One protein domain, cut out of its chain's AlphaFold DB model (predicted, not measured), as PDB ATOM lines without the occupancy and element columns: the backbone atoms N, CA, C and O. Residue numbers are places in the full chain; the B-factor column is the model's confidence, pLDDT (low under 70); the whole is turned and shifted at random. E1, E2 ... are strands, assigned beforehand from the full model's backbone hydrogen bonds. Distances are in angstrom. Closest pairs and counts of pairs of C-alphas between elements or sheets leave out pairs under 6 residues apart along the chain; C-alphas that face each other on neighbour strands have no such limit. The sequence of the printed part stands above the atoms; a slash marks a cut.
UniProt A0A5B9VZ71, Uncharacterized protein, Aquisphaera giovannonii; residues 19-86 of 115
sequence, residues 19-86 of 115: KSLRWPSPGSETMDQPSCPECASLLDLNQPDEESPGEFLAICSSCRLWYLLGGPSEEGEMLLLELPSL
ATOM      1  N   LYS A  19      95.096 102.635 136.774       86.44
ATOM      2  CA  LYS A  19      95.668 103.944 136.446       86.44
ATOM      3  C   LYS A  19      94.586 104.765 135.743       86.44
ATOM      4  O   LYS A  19      93.811 104.220 134.965       86.44
ATOM      5  N   SER A  20      94.494 106.060 136.021       82.75
ATOM      6  CA  SER A  20      93.577 106.954 135.304       82.75
ATOM      7  C   SER A  20      94.324 107.708 134.212       82.75
ATOM      8  O   SER A  20      95.465 108.137 134.400       82.75
ATOM      9  N   LEU A  21      93.681 107.871 133.060       79.62
ATOM     10  CA  LEU A  21      94.191 108.676 131.962       79.62
ATOM     11  C   LEU A  21      93.107 109.629 131.484       79.62
ATOM     12  O   LEU A  21      91.950 109.258 131.283       79.62
ATOM     13  N   ARG A  22      93.506 110.883 131.275       73.75
ATOM     14  CA  ARG A  22      92.651 111.841 130.585       73.75
ATOM     15  C   ARG A  22      92.709 111.549 129.103       73.75
ATOM     16  O   ARG A  22      93.776 111.629 128.497       73.75
ATOM     17  N   TRP A  23      91.552 111.219 128.557       70.88
ATOM     18  CA  TRP A  23      91.377 110.987 127.142       70.88
ATOM     19  C   TRP A  23      90.585 112.147 126.552       70.88
ATOM     20  O   TRP A  23      89.591 112.557 127.158       70.88
ATOM     21  N   PRO A  24      90.991 112.716 125.407       63.81
ATOM     22  CA  PRO A  24      90.186 113.753 124.786       63.81
ATOM     23  C   PRO A  24      88.787 113.209 124.481       63.81
ATOM     24  O   PRO A  24      88.615 112.086 124.006       63.81
ATOM     25  N   SER A  25      87.773 114.007 124.808       57.75
ATOM     26  CA  SER A  25      86.371 113.614 124.711       57.75
ATOM     27  C   SER A  25      86.023 113.107 123.302       57.75
ATOM     28  O   SER A  25      86.551 113.638 122.312       57.75
ATOM     29  N   PRO A  26      85.108 112.128 123.179       52.34
ATOM     30  CA  PRO A  26      84.590 111.716 121.879       52.34
ATOM     31  C   PRO A  26      83.954 112.936 121.191       52.34
ATOM     32  O   PRO A  26      82.970 113.484 121.681       52.34
ATOM     33  N   GLY A  27      84.561 113.406 120.097       53.78
ATOM     34  CA  GLY A  27      84.153 114.630 119.390       53.78
ATOM     35  C   GLY A  27      85.290 115.607 119.075       53.78
ATOM     36  O   GLY A  27      85.092 116.513 118.270       53.78
ATOM     37  N   SER A  28      86.484 115.420 119.646       56.34
ATOM     38  CA  SER A  28      87.685 116.057 119.092       56.34
ATOM     39  C   SER A  28      88.061 115.371 117.773       56.34
ATOM     40  O   SER A  28      88.144 114.147 117.706       56.34
ATOM     41  N   GLU A  29      88.242 116.147 116.700       52.94
ATOM     42  CA  GLU A  29      88.558 115.630 115.353       52.94
ATOM     43  C   GLU A  29      89.925 114.912 115.286       52.94
ATOM     44  O   GLU A  29      90.257 114.270 114.290       52.94
ATOM     45  N   THR A  30      90.699 114.971 116.369       55.94
ATOM     46  CA  THR A  30      91.942 114.238 116.587       55.94
ATOM     47  C   THR A  30      91.754 113.257 117.743       55.94
ATOM     48  O   THR A  30      91.866 113.625 118.909       55.94
ATOM     49  N   MET A  31      91.478 111.985 117.436       58.47
ATOM     50  CA  MET A  31      91.645 110.896 118.407       58.47
ATOM     51  C   MET A  31      93.145 110.770 118.724       58.47
ATOM     52  O   MET A  31      93.865 110.012 118.074       58.47
ATOM     53  N   ASP A  32      93.642 111.562 119.672       73.00
ATOM     54  CA  ASP A  32      95.036 111.485 120.103       73.00
ATOM     55  C   ASP A  32      95.262 110.149 120.805       73.00
ATOM     56  O   ASP A  32      94.743 109.945 121.891       73.00
ATOM     57  N   GLN A  33      96.018 109.241 120.182       84.12
ATOM     58  CA  GLN A  33      96.348 107.905 120.696       84.12
ATOM     59  C   GLN A  33      96.934 107.961 122.133       84.12
ATOM     60  O   GLN A  33      97.723 108.866 122.422       84.12
ATOM     61  N   PRO A  34      96.617 107.029 123.064       88.31
ATOM     62  CA  PRO A  34      97.004 107.211 124.459       88.31
ATOM     63  C   PRO A  34      98.468 106.896 124.629       88.31
ATOM     64  O   PRO A  34      99.015 106.025 123.958       88.31
ATOM     65  N   SER A  35      99.102 107.587 125.566       91.50
ATOM     66  CA  SER A  35     100.481 107.300 125.931       91.50
ATOM     67  C   SER A  35     100.529 106.257 127.045       91.50
ATOM     68  O   SER A  35      99.748 106.292 127.995       91.50
ATOM     69  N   CYS A  36     101.473 105.328 126.942       92.69
ATOM     70  CA  CYS A  36     101.757 104.333 127.962       92.69
ATOM     71  C   CYS A  36     102.214 105.031 129.254       92.69
ATOM     72  O   CYS A  36     103.160 105.821 129.196       92.69
ATOM     73  N   PRO A  37     101.629 104.712 130.423       91.50
ATOM     74  CA  PRO A  37     102.005 105.355 131.682       91.50
ATOM     75  C   PRO A  37     103.447 105.046 132.116       91.50
ATOM     76  O   PRO A  37     104.044 105.830 132.844       91.50
ATOM     77  N   GLU A  38     104.030 103.944 131.633       93.50
ATOM     78  CA  GLU A  38     105.375 103.508 132.034       93.50
ATOM     79  C   GLU A  38     106.503 104.129 131.203       93.50
ATOM     80  O   GLU A  38     107.608 104.329 131.699       93.50
ATOM     81  N   CYS A  39     106.259 104.407 129.918       94.62
ATOM     82  CA  CYS A  39     107.316 104.845 128.993       94.62
ATOM     83  C   CYS A  39     106.919 105.971 128.040       94.62
ATOM     84  O   CYS A  39     107.705 106.318 127.160       94.62
ATOM     85  N   ALA A  40     105.702 106.502 128.164       92.81
ATOM     86  CA  ALA A  40     105.140 107.552 127.319       92.81
ATOM     87  C   ALA A  40     105.060 107.238 125.807       92.81
ATOM     88  O   ALA A  40     104.721 108.116 125.020       92.81
ATOM     89  N   SER A  41     105.335 106.002 125.375       93.56
ATOM     90  CA  SER A  41     105.119 105.583 123.981       93.56
ATOM     91  C   SER A  41     103.628 105.451 123.673       93.56
ATOM     92  O   SER A  41     102.857 105.104 124.565       93.56
ATOM     93  N   LEU A  42     103.226 105.680 122.422       92.38
ATOM     94  CA  LEU A  42     101.834 105.507 122.002       92.38
ATOM     95  C   LEU A  42     101.377 104.049 122.166       92.38
ATOM     96  O   LEU A  42     102.142 103.110 121.931       92.38
ATOM     97  N   LEU A  43     100.130 103.877 122.598       93.00
ATOM     98  CA  LEU A  43      99.478 102.591 122.805       93.00
ATOM     99  C   LEU A  43      98.694 102.172 121.565       93.00
ATOM    100  O   LEU A  43      97.802 102.891 121.119       93.00
ATOM    101  N   ASP A  44      98.950 100.968 121.066       93.50
ATOM    102  CA  ASP A  44      98.176 100.370 119.980       93.50
ATOM    103  C   ASP A  44      96.821  99.894 120.511       93.50
ATOM    104  O   ASP A  44      96.764  98.985 121.343       93.50
ATOM    105  N   LEU A  45      95.735 100.518 120.045       91.94
ATOM    106  CA  LEU A  45      94.371 100.233 120.491       91.94
ATOM    107  C   LEU A  45      93.695  99.201 119.590       91.94
ATOM    108  O   LEU A  45      93.719  99.315 118.367       91.94
ATOM    109  N   ASN A  46      93.040  98.224 120.208       92.44
ATOM    110  CA  ASN A  46      92.218  97.221 119.546       92.44
ATOM    111  C   ASN A  46      90.850  97.183 120.227       92.44
ATOM    112  O   ASN A  46      90.781  97.169 121.453       92.44
ATOM    113  N   GLN A  47      89.775  97.163 119.444       90.00
ATOM    114  CA  GLN A  47      88.394  97.094 119.922       90.00
ATOM    115  C   GLN A  47      87.931  95.630 119.768       90.00
ATOM    116  O   GLN A  47      87.722  95.196 118.637       90.00
ATOM    117  N   PRO A  48      87.918  94.819 120.844       84.25
ATOM    118  CA  PRO A  48      87.713  93.375 120.726       84.25
ATOM    119  C   PRO A  48      86.239  92.953 120.680       84.25
ATOM    120  O   PRO A  48      85.963  91.835 120.252       84.25
ATOM    121  N   ASP A  49      85.324  93.800 121.158       85.25
ATOM    122  CA  ASP A  49      83.917  93.459 121.388       85.25
ATOM    123  C   ASP A  49      82.979  94.538 120.838       85.25
ATOM    124  O   ASP A  49      82.766  95.568 121.477       85.25
ATOM    125  N   GLU A  50      82.395  94.308 119.665       86.00
ATOM    126  CA  GLU A  50      81.508  95.276 119.007       86.00
ATOM    127  C   GLU A  50      80.298  95.686 119.871       86.00
ATOM    128  O   GLU A  50      79.750  96.773 119.675       86.00
ATOM    129  N   GLU A  51      79.889  94.862 120.846       89.06
ATOM    130  CA  GLU A  51      78.792  95.176 121.771       89.06
ATOM    131  C   GLU A  51      79.207  96.197 122.850       89.06
ATOM    132  O   GLU A  51      78.359  96.906 123.397       89.06
ATOM    133  N   SER A  52      80.515  96.334 123.089       82.88
ATOM    134  CA  SER A  52      81.129  97.202 124.100       82.88
ATOM    135  C   SER A  52      82.135  98.178 123.458       82.88
ATOM    136  O   SER A  52      83.340  98.111 123.710       82.88
ATOM    137  N   PRO A  53      81.682  99.147 122.637       81.50
ATOM    138  CA  PRO A  53      82.565 100.012 121.840       81.50
ATOM    139  C   PRO A  53      83.422 100.984 122.670       81.50
ATOM    140  O   PRO A  53      84.330 101.611 122.131       81.50
ATOM    141  N   GLY A  54      83.120 101.142 123.961       81.75
ATOM    142  CA  GLY A  54      83.911 101.941 124.900       81.75
ATOM    143  C   GLY A  54      85.070 101.181 125.545       81.75
ATOM    144  O   GLY A  54      85.853 101.793 126.269       81.75
ATOM    145  N   GLU A  55      85.179  99.871 125.307       88.88
ATOM    146  CA  GLU A  55      86.231  99.033 125.871       88.88
ATOM    147  C   GLU A  55      87.289  98.698 124.817       88.88
ATOM    148  O   GLU A  55      86.992  98.194 123.729       88.88
ATOM    149  N   PHE A  56      88.551  98.972 125.151       91.25
ATOM    150  CA  PHE A  56      89.681  98.747 124.257       91.25
ATOM    151  C   PHE A  56      90.769  97.937 124.942       91.25
ATOM    152  O   PHE A  56      91.106  98.149 126.104       91.25
ATOM    153  N   LEU A  57      91.395  97.056 124.178       94.38
ATOM    154  CA  LEU A  57      92.656  96.447 124.545       94.38
ATOM    155  C   LEU A  57      93.796  97.300 123.989       94.38
ATOM    156  O   LEU A  57      93.925  97.461 122.775       94.38
ATOM    157  N   ALA A  58      94.644  97.817 124.870       94.19
ATOM    158  CA  ALA A  58      95.831  98.565 124.491       94.19
ATOM    159  C   ALA A  58      97.105  97.757 124.696       94.19
ATOM    160  O   ALA A  58      97.293  97.095 125.719       94.19
ATOM    161  N   ILE A  59      98.026  97.890 123.748       95.56
ATOM    162  CA  ILE A  59      99.338  97.253 123.802       95.56
ATOM    163  C   ILE A  59     100.406  98.334 123.676       95.56
ATOM    164  O   ILE A  59     100.418  99.114 122.728       95.56
ATOM    165  N   CYS A  60     101.339  98.373 124.627       95.56
ATOM    166  CA  CYS A  60     102.537  99.189 124.487       95.56
ATOM    167  C   CYS A  60     103.600  98.402 123.718       95.56
ATOM    168  O   CYS A  60     104.133  97.416 124.227       95.56
ATOM    169  N   SER A  61     103.959  98.835 122.512       94.94
ATOM    170  CA  SER A  61     105.000  98.174 121.712       94.94
ATOM    171  C   SER A  61     106.397  98.272 122.350       94.94
ATOM    172  O   SER A  61     107.188  97.338 122.207       94.94
ATOM    173  N   SER A  62     106.657  99.332 123.125       96.38
ATOM    174  CA  SER A  62     107.926  99.574 123.832       96.38
ATOM    175  C   SER A  62     108.097  98.710 125.089       96.38
ATOM    176  O   SER A  62     109.056  97.949 125.189       96.38
ATOM    177  N   CYS A  63     107.164  98.787 126.046       94.75
ATOM    178  CA  CYS A  63     107.236  98.034 127.310       94.75
ATOM    179  C   CYS A  63     106.624  96.633 127.229       94.75
ATOM    180  O   CYS A  63     106.796  95.841 128.153       94.75
ATOM    181  N   ARG A  64     105.895  96.324 126.149       94.25
ATOM    182  CA  ARG A  64     105.171  95.057 125.937       94.25
ATOM    183  C   ARG A  64     104.097  94.774 126.995       94.25
ATOM    184  O   ARG A  64     103.654  93.635 127.120       94.25
ATOM    185  N   LEU A  65     103.673  95.808 127.724       94.25
ATOM    186  CA  LEU A  65     102.577  95.756 128.688       94.25
ATOM    187  C   LEU A  65     101.229  95.875 127.982       94.25
ATOM    188  O   LEU A  65     101.116  96.506 126.927       94.25
ATOM    189  N   TRP A  66     100.236  95.225 128.576       95.31
ATOM    190  CA  TRP A  66      98.873  95.148 128.075       95.31
ATOM    191  C   TRP A  66      97.968  95.868 129.058       95.31
ATOM    192  O   TRP A  66      98.112  95.698 130.271       95.31
ATOM    193  N   TYR A  67      97.030  96.643 128.533       94.00
ATOM    194  CA  TYR A  67      96.071  97.374 129.341       94.00
ATOM    195  C   TYR A  67      94.661  97.164 128.806       94.00
ATOM    196  O   TYR A  67      94.458  97.124 127.594       94.00
ATOM    197  N   LEU A  68      93.693  97.060 129.707       93.12
ATOM    198  CA  LEU A  68      92.279  97.198 129.382       93.12
ATOM    199  C   LEU A  68      91.870  98.647 129.639       93.12
ATOM    200  O   LEU A  68      92.109  99.178 130.724       93.12
ATOM    201  N   LEU A  69      91.286  99.282 128.633       91.19
ATOM    202  CA  LEU A  69      90.751 100.631 128.705       91.19
ATOM    203  C   LEU A  69      89.241 100.555 128.755       91.19
ATOM    204  O   LEU A  69      88.638  99.826 127.973       91.19
ATOM    205  N   GLY A  70      88.648 101.349 129.632       86.88
ATOM    206  CA  GLY A  70      87.205 101.508 129.727       86.88
ATOM    207  C   GLY A  70      86.857 102.542 130.787       86.88
ATOM    208  O   GLY A  70      87.717 102.986 131.544       86.88
ATOM    209  N   GLY A  71      85.602 102.962 130.854       79.75
ATOM    210  CA  GLY A  71      85.167 103.936 131.852       79.75
ATOM    211  C   GLY A  71      83.933 104.715 131.416       79.75
ATOM    212  O   GLY A  71      83.549 104.659 130.245       79.75
ATOM    213  N   PRO A  72      83.280 105.420 132.354       63.50
ATOM    214  CA  PRO A  72      82.081 106.184 132.052       63.50
ATOM    215  C   PRO A  72      82.409 107.313 131.070       63.50
ATOM    216  O   PRO A  72      83.261 108.160 131.329       63.50
ATOM    217  N   SER A  73      81.691 107.350 129.946       57.44
ATOM    218  CA  SER A  73      81.897 108.347 128.887       57.44
ATOM    219  C   SER A  73      81.565 109.784 129.308       57.44
ATOM    220  O   SER A  73      81.753 110.703 128.515       57.44
ATOM    221  N   GLU A  74      81.023 109.986 130.512       59.88
ATOM    222  CA  GLU A  74      80.420 111.253 130.933       59.88
ATOM    223  C   GLU A  74      81.441 112.301 131.407       59.88
ATOM    224  O   GLU A  74      81.169 113.493 131.297       59.88
ATOM    225  N   GLU A  75      82.631 111.893 131.864       63.03
ATOM    226  CA  GLU A  75      83.615 112.812 132.472       63.03
ATOM    227  C   GLU A  75      84.921 112.958 131.669       63.03
ATOM    228  O   GLU A  75      85.815 113.709 132.058       63.03
ATOM    229  N   GLY A  76      85.047 112.278 130.522       68.75
ATOM    230  CA  GLY A  76      86.270 112.317 129.701       68.75
ATOM    231  C   GLY A  76      87.488 111.650 130.359       68.75
ATOM    232  O   GLY A  76      88.620 111.807 129.897       68.75
ATOM    233  N   GLU A  77      87.274 110.904 131.440       75.31
ATOM    234  CA  GLU A  77      88.304 110.100 132.085       75.31
ATOM    235  C   GLU A  77      88.145 108.643 131.654       75.31
ATOM    236  O   GLU A  77      87.082 108.041 131.805       75.31
ATOM    237  N   MET A  78      89.215 108.073 131.103       82.06
ATOM    238  CA  MET A  78      89.296 106.640 130.857       82.06
ATOM    239  C   MET A  78      90.142 105.988 131.939       82.06
ATOM    240  O   MET A  78      91.192 106.496 132.350       82.06
ATOM    241  N   LEU A  79      89.687 104.830 132.396       88.06
ATOM    242  CA  LEU A  79      90.457 103.979 133.276       88.06
ATOM    243  C   LEU A  79      91.337 103.069 132.433       88.06
ATOM    244  O   LEU A  79      90.927 102.558 131.393       88.06
ATOM    245  N   LEU A  80      92.554 102.871 132.911       91.44
ATOM    246  CA  LEU A  80      93.565 102.023 132.320       91.44
ATOM    247  C   LEU A  80      93.924 100.953 133.353       91.44
ATOM    248  O   LEU A  80      94.522 101.238 134.391       91.44
ATOM    249  N   LEU A  81      93.530  99.717 133.092       92.88
ATOM    250  CA  LEU A  81      93.792  98.580 133.962       92.88
ATOM    251  C   LEU A  81      94.953  97.770 133.396       92.88
ATOM    252  O   LEU A  81      94.844  97.217 132.303       92.88
ATOM    253  N   GLU A  82      96.060  97.678 134.127       94.44
ATOM    254  CA  GLU A  82      97.194  96.855 133.705       94.44
ATOM    255  C   GLU A  82      96.859  95.363 133.817       94.44
ATOM    256  O   GLU A  82      96.444  94.875 134.872       94.44
ATOM    257  N   LEU A  83      97.039  94.628 132.717       93.88
ATOM    258  CA  LEU A  83      96.748  93.201 132.660       93.88
ATOM    259  C   LEU A  83      97.959  92.373 133.108       93.88
ATOM    260  O   LEU A  83      99.095  92.650 132.710       93.88
ATOM    261  N   PRO A  84      97.742  91.308 133.900       91.69
ATOM    262  CA  PRO A  84      98.830  90.479 134.383       91.69
ATOM    263  C   PRO A  84      99.463  89.687 133.237       91.69
ATOM    264  O   PRO A  84      98.789  89.188 132.336       91.69
ATOM    265  N   SER A  85     100.778  89.483 133.318       90.00
ATOM    266  CA  SER A  85     101.462  88.568 132.402       90.00
ATOM    267  C   SER A  85     101.020  87.118 132.623       90.00
ATOM    268  O   SER A  85     100.709  86.704 133.744       90.00
ATOM    269  N   LEU A  86     101.107  86.296 131.575       89.81
ATOM    270  CA  LEU A  86     100.850  84.856 131.682       89.81
ATOM    271  C   LEU A  86     101.718  84.194 132.767       89.81
ATOM    272  O   LEU A  86     101.249  83.320 133.490       89.81
TER     273      LEU A  86
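AT A GLANCE: This is residues 19 to 86 of the 115 residues of an uncharacterized protein of Aquisphaera giovannonii (UniProt A0A5B9VZ71). With little regular structure, the domain is one small, strongly twisted sheet curled like part of a barrel; residues 23 to 42 link its edge strands, E1 and E2. The printed part has 68 residues, five named strands, E1 to E5 (24 residues), and no named helix: class all strand, sheet order E1 E5 E4 E3 E2, antiparallel. It is compact, radius of gyration of the C-alphas 11.7 A, spans 33 by 25 by 18 A.

HOW THE PARTS SIT: E1, residues 19 to 22, is antiparallel to E5, residues 77 to 82; N 19 and O 80 are 2.8 A apart. E2, residues 43 to 46, E3, residues 56 to 60, E4, residues 66 to 70, and E5 form a meander, each the antiparallel neighbour of the one before, in three hairpins. Within hydrogen-bond range are N 44 and O 59, 2.9 A, N 56 and O 69, 2.9 A, and N 68 and O 81, 2.8 A.

IN THESE COORDINATES: E1 begins at C-alpha 19, (95.668, 103.944, 136.446). E5, 16.0 A long, ends at C-alpha 82, (97.194, 96.855, 133.705).

THE WHOLE: The farthest C-alphas, of Glu 29 and Leu 86, are 36.9 A apart. The printed part has no cut; link E1 to E2 is long. pLDDT is under 70 at residues 24 to 31 and 72 to 76.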